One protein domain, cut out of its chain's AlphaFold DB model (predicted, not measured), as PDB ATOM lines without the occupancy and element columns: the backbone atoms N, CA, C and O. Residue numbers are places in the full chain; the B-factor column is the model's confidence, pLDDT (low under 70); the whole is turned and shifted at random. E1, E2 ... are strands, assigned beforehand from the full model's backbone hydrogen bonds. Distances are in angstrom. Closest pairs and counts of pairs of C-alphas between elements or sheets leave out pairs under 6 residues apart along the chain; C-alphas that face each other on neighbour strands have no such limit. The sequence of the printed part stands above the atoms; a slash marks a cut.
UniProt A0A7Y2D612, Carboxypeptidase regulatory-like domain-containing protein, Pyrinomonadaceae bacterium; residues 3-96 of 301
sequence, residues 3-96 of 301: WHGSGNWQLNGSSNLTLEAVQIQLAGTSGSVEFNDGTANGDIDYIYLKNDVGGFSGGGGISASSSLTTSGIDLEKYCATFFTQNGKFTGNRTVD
ATOM      1  N   TRP A   3     137.937 140.062  83.014       64.44
ATOM      2  CA  TRP A   3     138.791 141.263  82.905       64.44
ATOM      3  C   TRP A   3     138.922 141.964  84.265       64.44
ATOM      4  O   TRP A   3     137.972 142.022  85.042       64.44
ATOM      5  N   HIS A   4     140.106 142.503  84.551       62.38
ATOM      6  CA  HIS A   4     140.398 143.364  85.693       62.38
ATOM      7  C   HIS A   4     140.609 144.828  85.250       62.38
ATOM      8  O   HIS A   4     141.329 145.074  84.281       62.38
ATOM      9  N   GLY A   5     140.024 145.800  85.964       67.50
ATOM     10  CA  GLY A   5     140.217 147.244  85.713       67.50
ATOM     11  C   GLY A   5     138.971 148.000  85.223       67.50
ATOM     12  O   GLY A   5     137.871 147.775  85.717       67.50
ATOM     13  N   SER A   6     139.140 148.946  84.294       75.12
ATOM     14  CA  SER A   6     138.068 149.823  83.778       75.12
ATOM     15  C   SER A   6     137.582 149.449  82.370       75.12
ATOM     16  O   SER A   6     136.985 150.277  81.690       75.12
ATOM     17  N   GLY A   7     137.915 148.247  81.891       80.00
ATOM     18  CA  GLY A   7     137.579 147.798  80.540       80.00
ATOM     19  C   GLY A   7     136.109 147.418  80.383       80.00
ATOM     20  O   GLY A   7     135.514 146.853  81.302       80.00
ATOM     21  N   ASN A   8     135.554 147.694  79.201       85.06
ATOM     22  CA  ASN A   8     134.190 147.324  78.835       85.06
ATOM     23  C   ASN A   8     134.202 146.132  77.880       85.06
ATOM     24  O   ASN A   8     134.988 146.106  76.932       85.06
ATOM     25  N   TRP A   9     133.288 145.183  78.071       88.06
ATOM     26  CA  TRP A   9     132.925 144.249  77.010       88.06
ATOM     27  C   TRP A   9     131.826 144.886  76.165       88.06
ATOM     28  O   TRP A   9     130.821 145.342  76.712       88.06
ATOM     29  N   GLN A  10     132.025 144.945  74.850       89.25
ATOM     30  CA  GLN A  10     131.105 145.625  73.945       89.25
ATOM     31  C   GLN A  10     130.851 144.790  72.690       89.25
ATOM     32  O   GLN A  10     131.797 144.290  72.078       89.25
ATOM     33  N   LEU A  11     129.587 144.703  72.279       89.19
ATOM     34  CA  LEU A  11     129.212 144.307  70.922       89.19
ATOM     35  C   LEU A  11     128.994 145.575  70.085       89.19
ATOM     36  O   LEU A  11     128.089 146.351  70.394       89.19
ATOM     37  N   ASN A  12     129.837 145.763  69.062       87.69
ATOM     38  CA  ASN A  12     129.850 146.923  68.165       87.69
ATOM     39  C   ASN A  12     129.965 146.494  66.687       87.69
ATOM     40  O   ASN A  12     130.599 145.479  66.381       87.69
ATOM     41  N   GLY A  13     129.464 147.332  65.773       79.94
ATOM     42  CA  GLY A  13     129.381 147.060  64.339       79.94
ATOM     43  C   GLY A  13     128.353 145.969  64.042       79.94
ATOM     44  O   GLY A  13     128.129 145.108  64.882       79.94
ATOM     45  N   SER A  14     127.733 145.980  62.853       76.75
ATOM     46  CA  SER A  14     126.668 145.057  62.401       76.75
ATOM     47  C   SER A  14     127.056 143.562  62.420       76.75
ATOM     48  O   SER A  14     127.153 142.905  61.386       76.75
ATOM     49  N   SER A  15     127.274 143.029  63.613       81.75
ATOM     50  CA  SER A  15     127.793 141.710  63.935       81.75
ATOM     51  C   SER A  15     126.651 140.847  64.447       81.75
ATOM     52  O   SER A  15     125.713 141.357  65.061       81.75
ATOM     53  N   ASN A  16     126.738 139.538  64.221       87.38
ATOM     54  CA  ASN A  16     125.783 138.577  64.763       87.38
ATOM     55  C   ASN A  16     126.452 137.791  65.891       87.38
ATOM     56  O   ASN A  16     127.470 137.137  65.669       87.38
ATOM     57  N   LEU A  17     125.872 137.859  67.087       87.62
ATOM     58  CA  LEU A  17     126.318 137.142  68.272       87.62
ATOM     59  C   LEU A  17     125.218 136.187  68.744       87.62
ATOM     60  O   LEU A  17     124.105 136.609  69.060       87.62
ATOM     61  N   THR A  18     125.550 134.902  68.816       85.88
ATOM     62  CA  THR A  18     124.696 133.875  69.416       85.88
ATOM     63  C   THR A  18     125.312 133.446  70.738       85.88
ATOM     64  O   THR A  18     126.497 133.124  70.798       85.88
ATOM     65  N   LEU A  19     124.508 133.497  71.794       84.81
ATOM     66  CA  LEU A  19     124.897 133.185  73.163       84.81
ATOM     67  C   LEU A  19     124.213 131.877  73.571       84.81
ATOM     68  O   LEU A  19     123.030 131.698  73.295       84.81
ATOM     69  N   GLU A  20     124.943 130.958  74.190       74.25
ATOM     70  CA  GLU A  20     124.410 129.626  74.523       74.25
ATOM     71  C   GLU A  20     124.489 129.313  76.021       74.25
ATOM     72  O   GLU A  20     123.540 128.785  76.582       74.25
ATOM     73  N   ALA A  21     125.608 129.668  76.662       77.19
ATOM     74  CA  ALA A  21     125.797 129.675  78.114       77.19
ATOM     75  C   ALA A  21     127.001 130.558  78.441       77.19
ATOM     76  O   ALA A  21     128.154 130.111  78.468       77.19
ATOM     77  N   VAL A  22     126.762 131.863  78.572       79.31
ATOM     78  CA  VAL A  22     127.843 132.839  78.742       79.31
ATOM     79  C   VAL A  22     127.903 133.356  80.171       79.31
ATOM     80  O   VAL A  22     126.930 133.883  80.705       79.31
ATOM     81  N   GLN A  23     129.106 133.307  80.746       80.75
ATOM     82  CA  GLN A  23     129.449 134.055  81.950       80.75
ATOM     83  C   GLN A  23     130.455 135.156  81.656       80.75
ATOM     84  O   GLN A  23     131.530 134.944  81.072       80.75
ATOM     85  N   ILE A  24     130.119 136.349  82.127       81.81
ATOM     86  CA  ILE A  24     130.963 137.532  82.028       81.81
ATOM     87  C   ILE A  24     131.314 137.969  83.440       81.81
ATOM     88  O   ILE A  24     130.435 138.244  84.246       81.81
ATOM     89  N   GLN A  25     132.606 138.043  83.738       80.88
ATOM     90  CA  GLN A  25     133.113 138.493  85.022       80.88
ATOM     91  C   GLN A  25     134.058 139.674  84.806       80.88
ATOM     92  O   GLN A  25     135.121 139.531  84.201       80.88
ATOM     93  N   LEU A  26     133.691 140.844  85.321       76.62
ATOM     94  CA  LEU A  26     134.534 142.036  85.300       76.62
ATOM     95  C   LEU A  26     134.841 142.442  86.747       76.62
ATOM     96  O   LEU A  26     134.001 142.993  87.458       76.62
ATOM     97  N   ALA A  27     136.067 142.165  87.188       73.31
ATOM     98  CA  ALA A  27     136.573 142.560  88.498       73.31
ATOM     99  C   ALA A  27     137.153 143.981  88.402       73.31
ATOM    100  O   ALA A  27     138.362 144.176  88.257       73.31
ATOM    101  N   GLY A  28     136.277 144.986  88.401       70.81
ATOM    102  CA  GLY A  28     136.638 146.352  88.023       70.81
ATOM    103  C   GLY A  28     135.995 147.452  88.859       70.81
ATOM    104  O   GLY A  28     134.987 147.239  89.527       70.81
ATOM    105  N   THR A  29     136.574 148.656  88.804       75.25
ATOM    106  CA  THR A  29     136.008 149.866  89.427       75.25
ATOM    107  C   THR A  29     134.953 150.547  88.563       75.25
ATOM    108  O   THR A  29     134.164 151.320  89.099       75.25
ATOM    109  N   SER A  30     134.909 150.274  87.252       83.81
ATOM    110  CA  SER A  30     133.982 150.948  86.325       83.81
ATOM    111  C   SER A  30     133.652 150.185  85.031       83.81
ATOM    112  O   SER A  30     133.087 150.788  84.126       83.81
ATOM    113  N   GLY A  31     134.037 148.912  84.892       84.81
ATOM    114  CA  GLY A  31     133.828 148.159  83.646       84.81
ATOM    115  C   GLY A  31     132.359 147.810  83.388       84.81
ATOM    116  O   GLY A  31     131.654 147.406  84.315       84.81
ATOM    117  N   SER A  32     131.925 147.939  82.135       88.50
ATOM    118  CA  SER A  32     130.548 147.693  81.684       88.50
ATOM    119  C   SER A  32     130.435 146.523  80.698       88.50
ATOM    120  O   SER A  32     131.405 146.139  80.041       88.50
ATOM    121  N   VAL A  33     129.224 145.980  80.567       91.56
ATOM    122  CA  VAL A  33     128.824 145.030  79.517       91.56
ATOM    123  C   VAL A  33     127.762 145.705  78.662       91.56
ATOM    124  O   VAL A  33     126.659 145.968  79.141       91.56
ATOM    125  N   GLU A  34     128.102 146.006  77.414       92.62
ATOM    126  CA  GLU A  34     127.295 146.877  76.559       92.62
ATOM    127  C   GLU A  34     126.997 146.207  75.213       92.62
ATOM    128  O   GLU A  34     127.894 145.822  74.463       92.62
ATOM    129  N   PHE A  35     125.717 146.091  74.880       93.00
ATOM    130  CA  PHE A  35     125.264 145.636  73.568       93.00
ATOM    131  C   PHE A  35     124.813 146.852  72.751       93.00
ATOM    132  O   PHE A  35     123.670 147.296  72.884       93.00
ATOM    133  N   ASN A  36     125.709 147.429  71.948       93.12
ATOM    134  CA  ASN A  36     125.498 148.756  71.361       93.12
ATOM    135  C   ASN A  36     124.763 148.729  70.012       93.12
ATOM    136  O   ASN A  36     123.898 149.573  69.769       93.12
ATOM    137  N   ASP A  37     125.078 147.780  69.136       92.38
ATOM    138  CA  ASP A  37     124.423 147.584  67.838       92.38
ATOM    139  C   ASP A  37     124.603 146.132  67.337       92.38
ATOM    140  O   ASP A  37     125.080 145.259  68.064       92.38
ATOM    141  N   GLY A  38     124.139 145.848  66.115       91.69
ATOM    142  CA  GLY A  38     124.164 144.505  65.531       91.69
ATOM    143  C   GLY A  38     122.997 143.625  65.984       91.69
ATOM    144  O   GLY A  38     121.923 144.128  66.325       91.69
ATOM    145  N   THR A  39     123.205 142.308  65.952       93.62
ATOM    146  CA  THR A  39     122.226 141.298  66.368       93.62
ATOM    147  C   THR A  39     122.796 140.447  67.493       93.62
ATOM    148  O   THR A  39     123.851 139.837  67.325       93.62
ATOM    149  N   ALA A  40     122.086 140.345  68.616       92.81
ATOM    150  CA  ALA A  40     122.461 139.457  69.716       92.81
ATOM    151  C   ALA A  40     121.247 138.697  70.240       92.81
ATOM    152  O   ALA A  40     120.242 139.316  70.584       92.81
ATOM    153  N   ASN A  41     121.341 137.371  70.311       92.12
ATOM    154  CA  ASN A  41     120.277 136.507  70.823       92.12
ATOM    155  C   ASN A  41     120.864 135.322  71.586       92.12
ATOM    156  O   ASN A  41     121.977 134.881  71.289       92.12
ATOM    157  N   GLY A  42     120.072 134.776  72.502       88.12
ATOM    158  CA  GLY A  42     120.406 133.560  73.234       88.12
ATOM    159  C   GLY A  42     120.601 133.812  74.722       88.12
ATOM    160  O   GLY A  42     119.994 134.739  75.258       88.12
ATOM    161  N   ASP A  43     121.418 132.981  75.364       85.50
ATOM    162  CA  ASP A  43     121.426 132.815  76.818       85.50
ATOM    163  C   ASP A  43     122.711 133.305  77.506       85.50
ATOM    164  O   ASP A  43     123.842 133.025  77.088       85.50
ATOM    165  N   ILE A  44     122.519 134.050  78.590       87.75
ATOM    166  CA  ILE A  44     123.544 134.540  79.501       87.75
ATOM    167  C   ILE A  44     123.154 134.113  80.913       87.75
ATOM    168  O   ILE A  44     122.296 134.720  81.558       87.75
ATOM    169  N   ASP A  45     123.873 133.134  81.449       85.06
ATOM    170  CA  ASP A  45     123.635 132.658  82.811       85.06
ATOM    171  C   ASP A  45     123.948 133.753  83.835       85.06
ATOM    172  O   ASP A  45     123.208 133.980  84.799       85.06
ATOM    173  N   TYR A  46     125.085 134.441  83.658       85.94
ATOM    174  CA  TYR A  46     125.551 135.370  84.676       85.94
ATOM    175  C   TYR A  46     126.479 136.474  84.177       85.94
ATOM    176  O   TYR A  46     127.518 136.228  83.559       85.94
ATOM    177  N   ILE A  47     126.158 137.711  84.559       88.81
ATOM    178  CA  ILE A  47     127.068 138.855  84.443       88.81
ATOM    179  C   ILE A  47     127.457 139.335  85.841       88.81
ATOM    180  O   ILE A  47     126.605 139.779  86.602       88.81
ATOM    181  N   TYR A  48     128.744 139.300  86.176       87.25
ATOM    182  CA  TYR A  48     129.268 139.671  87.487       87.25
ATOM    183  C   TYR A  48     130.233 140.857  87.407       87.25
ATOM    184  O   TYR A  48     131.382 140.707  86.989       87.25
ATOM    185  N   LEU A  49     129.771 142.035  87.831       88.06
ATOM    186  CA  LEU A  49     130.502 143.308  87.843       88.06
ATOM    187  C   LEU A  49     130.819 143.748  89.278       88.06
ATOM    188  O   LEU A  49     130.416 144.823  89.733       88.06
ATOM    189  N   LYS A  50     131.521 142.895  90.024       83.62
ATOM    190  CA  LYS A  50     131.933 143.187  91.398       83.62
ATOM    191  C   LYS A  50     133.397 142.840  91.610       83.62
ATOM    192  O   LYS A  50     133.906 141.833  91.128       83.62
ATOM    193  N   ASN A  51     134.080 143.722  92.328       81.25
ATOM    194  CA  ASN A  51     135.432 143.493  92.792       81.25
ATOM    195  C   ASN A  51     135.372 142.709  94.107       81.25
ATOM    196  O   ASN A  51     134.987 143.253  95.140       81.25
ATOM    197  N   ASP A  52     135.763 141.436  94.072       79.69
ATOM    198  CA  ASP A  52     135.738 140.565  95.255       79.69
ATOM    199  C   ASP A  52     136.862 140.849  96.251       79.69
ATOM    200  O   ASP A  52     136.710 140.574  97.436       79.69
ATOM    201  N   VAL A  53     137.972 141.440  95.793       79.88
ATOM    202  CA  VAL A  53     139.096 141.822  96.660       79.88
ATOM    203  C   VAL A  53     138.713 143.021  97.522       79.88
ATOM    204  O   VAL A  53     138.970 143.040  98.722       79.88
ATOM    205  N   GLY A  54     138.089 144.029  96.910       79.00
ATOM    206  CA  GLY A  54     137.625 145.236  97.592       79.00
ATOM    207  C   GLY A  54     136.209 145.134  98.160       79.00
ATOM    208  O   GLY A  54     135.793 146.014  98.907       79.00
ATOM    209  N   GLY A  55     135.452 144.098  97.796       81.44
ATOM    210  CA  GLY A  55     134.077 143.883  98.246       81.44
ATOM    211  C   GLY A  55     133.049 144.877  97.692       81.44
ATOM    212  O   GLY A  55     131.964 144.988  98.259       81.44
ATOM    213  N   PHE A  56     133.349 145.592  96.605       82.81
ATOM    214  CA  PHE A  56     132.474 146.628  96.047       82.81
ATOM    215  C   PHE A  56     132.134 146.366  94.577       82.81
ATOM    216  O   PHE A  56     132.949 145.845  93.816       82.81
ATOM    217  N   SER A  57     130.931 146.760  94.164       81.12
ATOM    218  CA  SER A  57     130.559 146.820  92.749       81.12
ATOM    219  C   SER A  57     131.077 148.124  92.149       81.12
ATOM    220  O   SER A  57     130.894 149.194  92.732       81.12
ATOM    221  N   GLY A  58     131.768 148.044  91.012       77.50
ATOM    222  CA  GLY A  58     132.249 149.228  90.302       77.50
ATOM    223  C   GLY A  58     131.101 150.081  89.751       77.50
ATOM    224  O   GLY A  58     129.963 149.628  89.665       77.50
ATOM    225  N   GLY A  59     131.389 151.308  89.323       84.69
ATOM    226  CA  GLY A  59     130.406 152.210  88.706       84.69
ATOM    227  C   GLY A  59     129.967 151.818  87.289       84.69
ATOM    228  O   GLY A  59     129.213 152.562  86.673       84.69
ATOM    229  N   GLY A  60     130.451 150.695  86.756       86.31
ATOM    230  CA  GLY A  60     130.037 150.177  85.453       86.31
ATOM    231  C   GLY A  60     128.667 149.501  85.503       86.31
ATOM    232  O   GLY A  60     128.100 149.258  86.576       86.31
ATOM    233  N   GLY A  61     128.117 149.218  84.326       90.81
ATOM    234  CA  GLY A  61     126.752 148.721  84.195       90.81
ATOM    235  C   GLY A  61     126.557 147.691  83.099       90.81
ATOM    236  O   GLY A  61     127.459 147.378  82.328       90.81
ATOM    237  N   ILE A  62     125.338 147.168  83.043       93.62
ATOM    238  CA  ILE A  62     124.868 146.288  81.977       93.62
ATOM    239  C   ILE A  62     123.850 147.073  81.163       93.62
ATOM    240  O   ILE A  62     122.860 147.563  81.714       93.62
ATOM    241  N   SER A  63     124.086 147.199  79.863       94.50
ATOM    242  CA  SER A  63     123.211 147.962  78.982       94.50
ATOM    243  C   SER A  63     123.039 147.289  77.626       94.50
ATOM    244  O   SER A  63     123.901 146.568  77.124       94.50
ATOM    245  N   ALA A  64     121.883 147.543  77.026       94.12
ATOM    246  CA  ALA A  64     121.629 147.281  75.623       94.12
ATOM    247  C   ALA A  64     121.113 148.579  75.000       94.12
ATOM    248  O   ALA A  64     120.330 149.309  75.609       94.12
ATOM    249  N   SER A  65     121.560 148.894  73.798       92.38
ATOM    250  CA  SER A  65     121.117 150.068  73.055       92.38
ATOM    251  C   SER A  65     119.783 149.806  72.355       92.38
ATOM    252  O   SER A  65     119.409 148.663  72.080       92.38
ATOM    253  N   SER A  66     119.062 150.872  72.007       91.25
ATOM    254  CA  SER A  66     117.894 150.781  71.124       91.25
ATOM    255  C   SER A  66     118.263 150.304  69.714       91.25
ATOM    256  O   SER A  66     117.435 149.664  69.068       91.25
ATOM    257  N   SER A  67     119.500 150.556  69.272       91.94
ATOM    258  CA  SER A  67     120.031 150.118  67.975       91.94
ATOM    259  C   SER A  67     120.350 148.617  67.906       91.94
ATOM    260  O   SER A  67     120.647 148.112  66.826       91.94
ATOM    261  N   LEU A  68     120.282 147.889  69.027       93.75
ATOM    262  CA  LEU A  68     120.469 146.440  69.048       93.75
ATOM    263  C   LEU A  68     119.230 145.718  68.497       93.75
ATOM    264  O   LEU A  68     118.112 145.865  69.014       93.75
ATOM    265  N   THR A  69     119.448 144.862  67.503       94.06
ATOM    266  CA  THR A  69     118.442 143.922  67.004       94.06
ATOM    267  C   THR A  69     118.468 142.657  67.855       94.06
ATOM    268  O   THR A  69     119.506 142.027  68.026       94.06
ATOM    269  N   THR A  70     117.331 142.278  68.430       92.50
ATOM    270  CA  THR A  70     117.238 141.077  69.265       92.50
ATOM    271  C   THR A  70     115.793 140.601  69.343       92.50
ATOM    272  O   THR A  70     114.873 141.421  69.378       92.50
ATOM    273  N   SER A  71     115.601 139.286  69.369       89.62
ATOM    274  CA  SER A  71     114.367 138.625  69.800       89.62
ATOM    275  C   SER A  71     114.299 138.460  71.323       89.62
ATOM    276  O   SER A  71     113.252 138.095  71.847       89.62
ATOM    277  N   GLY A  72     115.401 138.731  72.021       88.62
ATOM    278  CA  GLY A  72     115.563 138.586  73.460       88.62
ATOM    279  C   GLY A  72     116.942 138.025  73.801       88.62
ATOM    280  O   GLY A  72     117.381 137.033  73.215       88.62
ATOM    281  N   ILE A  73     117.617 138.665  74.755       91.88
ATOM    282  CA  ILE A  73     118.780 138.107  75.449       91.88
ATOM    283  C   ILE A  73     118.271 137.548  76.777       91.88
ATOM    284  O   ILE A  73     117.897 138.313  77.672       91.88
ATOM    285  N   ASP A  74     118.218 136.228  76.903       89.94
ATOM    286  CA  ASP A  74     117.870 135.575  78.159       89.94
ATOM    287  C   ASP A  74     119.023 135.811  79.144       89.94
ATOM    288  O   ASP A  74     120.153 135.425  78.888       89.94
ATOM    289  N   LEU A  75     118.773 136.579  80.205       90.50
ATOM    290  CA  LEU A  75     119.757 136.864  81.246       90.50
ATOM    291  C   LEU A  75     119.195 136.340  82.556       90.50
ATOM    292  O   LEU A  75     118.228 136.908  83.073       90.50
ATOM    293  N   GLU A  76     119.795 135.293  83.113       87.12
ATOM    294  CA  GLU A  76     119.268 134.667  84.326       87.12
ATOM    295  C   GLU A  76     119.600 135.483  85.575       87.12
ATOM    296  O   GLU A  76     118.712 135.816  86.370       87.12
ATOM    297  N   LYS A  77     120.880 135.834  85.742       88.12
ATOM    298  CA  LYS A  77     121.389 136.535  86.921       88.12
ATOM    299  C   LYS A  77     122.354 137.649  86.561       88.12
ATOM    300  O   LYS A  77     123.058 137.597  85.555       88.12
ATOM    301  N   TYR A  78     122.475 138.627  87.451       90.31
ATOM    302  CA  TYR A  78     123.551 139.603  87.361       90.31
ATOM    303  C   TYR A  78     123.954 140.195  88.714       90.31
ATOM    304  O   TYR A  78     123.161 140.259  89.648       90.31
ATOM    305  N   CYS A  79     125.184 140.691  88.795       89.50
ATOM    306  CA  CYS A  79     125.632 141.636  89.808       89.50
ATOM    307  C   CYS A  79     126.171 142.874  89.103       89.50
ATOM    308  O   CYS A  79     127.190 142.793  88.425       89.50
ATOM    309  N   ALA A  80     125.510 144.016  89.249       90.38
ATOM    310  CA  ALA A  80     125.977 145.282  88.699       90.38
ATOM    311  C   ALA A  80     125.376 146.449  89.479       90.38
ATOM    312  O   ALA A  80     124.283 146.328  90.032       90.38
ATOM    313  N   THR A  81     126.074 147.584  89.487       88.44
ATOM    314  CA  THR A  81     125.555 148.828  90.074       88.44
ATOM    315  C   THR A  81     124.448 149.421  89.206       88.44
ATOM    316  O   THR A  81     123.449 149.915  89.724       88.44
ATOM    317  N   PHE A  82     124.599 149.329  87.882       90.12
ATOM    318  CA  PHE A  82     123.621 149.823  86.917       90.12
ATOM    319  C   PHE A  82     123.166 148.711  85.971       90.12
ATOM    320  O   PHE A  82     123.976 147.931  85.474       90.12
ATOM    321  N   PHE A  83     121.864 148.669  85.694       91.81
ATOM    322  CA  PHE A  83     121.258 147.765  84.721       91.81
ATOM    323  C   PHE A  83     120.185 148.517  83.932       91.81
ATOM    324  O   PHE A  83     119.224 149.027  84.514       91.81
ATOM    325  N   THR A  84     120.334 148.607  82.611       87.62
ATOM    326  CA  THR A  84     119.343 149.259  81.749       87.62
ATOM    327  C   THR A  84     118.158 148.327  81.502       87.62
ATOM    328  O   THR A  84     118.267 147.333  80.788       87.62
ATOM    329  N   GLN A  85     116.989 148.681  82.036       78.56
ATOM    330  CA  GLN A  85     115.739 147.980  81.745       78.56
ATOM    331  C   GLN A  85     115.092 148.559  80.483       78.56
ATOM    332  O   GLN A  85     114.396 149.566  80.533       78.56
ATOM    333  N   ASN A  86     115.333 147.933  79.335       82.94
ATOM    334  CA  ASN A  86     114.802 148.371  78.037       82.94
ATOM    335  C   ASN A  86     114.093 147.247  77.255       82.94
ATOM    336  O   ASN A  86     113.929 147.347  76.041       82.94
ATOM    337  N   GLY A  87     113.729 146.152  77.929       85.94
ATOM    338  CA  GLY A  87     113.040 145.001  77.331       85.94
ATOM    339  C   GLY A  87     113.891 144.133  76.396       85.94
ATOM    340  O   GLY A  87     113.391 143.133  75.895       85.94
ATOM    341  N   LYS A  88     115.165 144.477  76.164       91.69
ATOM    342  CA  LYS A  88     116.081 143.687  75.320       91.69
ATOM    343  C   LYS A  88     116.592 142.438  76.040       91.69
ATOM    344  O   LYS A  88     116.796 141.407  75.409       91.69
ATOM    345  N   PHE A  89     116.747 142.522  77.359       93.12
ATOM    346  CA  PHE A  89     117.000 141.365  78.213       93.12
ATOM    347  C   PHE A  89     115.668 140.751  78.638       93.12
ATOM    348  O   PHE A  89     114.860 141.456  79.245       93.12
ATOM    349  N   THR A  90     115.437 139.470  78.357       90.19
ATOM    350  CA  THR A  90     114.140 138.783  78.513       90.19
ATOM    351  C   THR A  90     114.085 137.788  79.679       90.19
ATOM    352  O   THR A  90     112.983 137.550  80.170       90.19
ATOM    353  N   GLY A  91     115.229 137.340  80.206       86.12
ATOM    354  CA  GLY A  91     115.336 136.341  81.286       86.12
ATOM    355  C   GLY A  91     114.900 136.749  82.691       86.12
ATOM    356  O   GLY A  91     114.344 137.822  82.899       86.12
ATOM    357  N   ASN A  92     115.178 135.916  83.699       87.94
ATOM    358  CA  ASN A  92     114.794 136.204  85.092       87.94
ATOM    359  C   ASN A  92     115.450 137.473  85.659       87.94
ATOM    360  O   ASN A  92     114.840 138.152  86.485       87.94
ATOM    361  N   ARG A  93     116.664 137.816  85.205       91.56
ATOM    362  CA  ARG A  93     117.430 139.012  85.601       91.56
ATOM    363  C   ARG A  93     117.495 139.162  87.129       91.56
ATOM    364  O   ARG A  93     117.210 140.221  87.679       91.56
ATOM    365  N   THR A  94     117.820 138.085  87.838       90.38
ATOM    366  CA  THR A  94     117.888 138.098  89.305       90.38
ATOM    367  C   THR A  94     119.181 138.765  89.768       90.38
ATOM    368  O   THR A  94     120.267 138.367  89.344       90.38
ATOM    369  N   VAL A  95     119.087 139.755  90.661       90.75
ATOM    370  CA  VAL A  95     120.278 140.354  91.280       90.75
ATOM    371  C   VAL A  95     120.903 139.347  92.247       90.75
ATOM    372  O   VAL A  95     120.276 138.954  93.226       90.75
ATOM    373  N   ASP A  96     122.143 138.951  91.990       87.88
ATOM    374  CA  ASP A  96     122.912 138.022  92.818       87.88
ATOM    375  C   ASP A  96     124.350 138.530  92.900       87.88
ATOM    376  O   ASP A  96     125.049 138.523  91.895       87.88
TER     377      ASP A  96
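What this domain is: This is residues 3 to 96 of the 301 residues of the protein "Carboxypeptidase regulatory-like domain-containing protein" of Pyrinomonadaceae bacterium (UniProt A0A7Y2D612). With little regular structure, the chain winds in stacked turns whose parallel strands make a small sandwich, two sheets face to face: the branched, twisted E2 E3 E5 E7 and the flatter E1 E4 E6, in that order. The printed part has 94 residues, no named helix and seven strands, E1 to E7 along the chain; it is all strand, with 36 residues in named elements. It is compact, radius of gyration of the C-alphas 12.4 A, spanning 36 by 26 by 21 A.

Where its parts are: E5, residues 39 to 48, is 22.3 A long and bends by 87 degrees at residue 45. E2 is residues 16 to 19, E3 23 to 27, E7 73 to 79, ending at C-alpha 79 (125.632, 141.636, 89.808). E1, residues 9 to 11, begins at C-alpha 9 (132.925, 144.249, 77.010); E4 is 33 to 35, E6 61 to 64.

How they stand to each other: E2 and E3 lie on one side of E5, E7 on the other side. Within hydrogen-bond range are N 17 and O 39, 2.8 A, N 24 and O 46, 3.0 A, and N 74 and O 42, 2.8 A; between E4 and its neighbours, N 34 and O 9, 2.9 A, and N 33 and O 61, 2.9 A.

The domain as a whole: The farthest C-alphas, Ser 14 and Gly 54, are 36.9 A apart. The printed part has no cut; E5 to E6 is a long link. Residues 3 to 5 have pLDDT under 70.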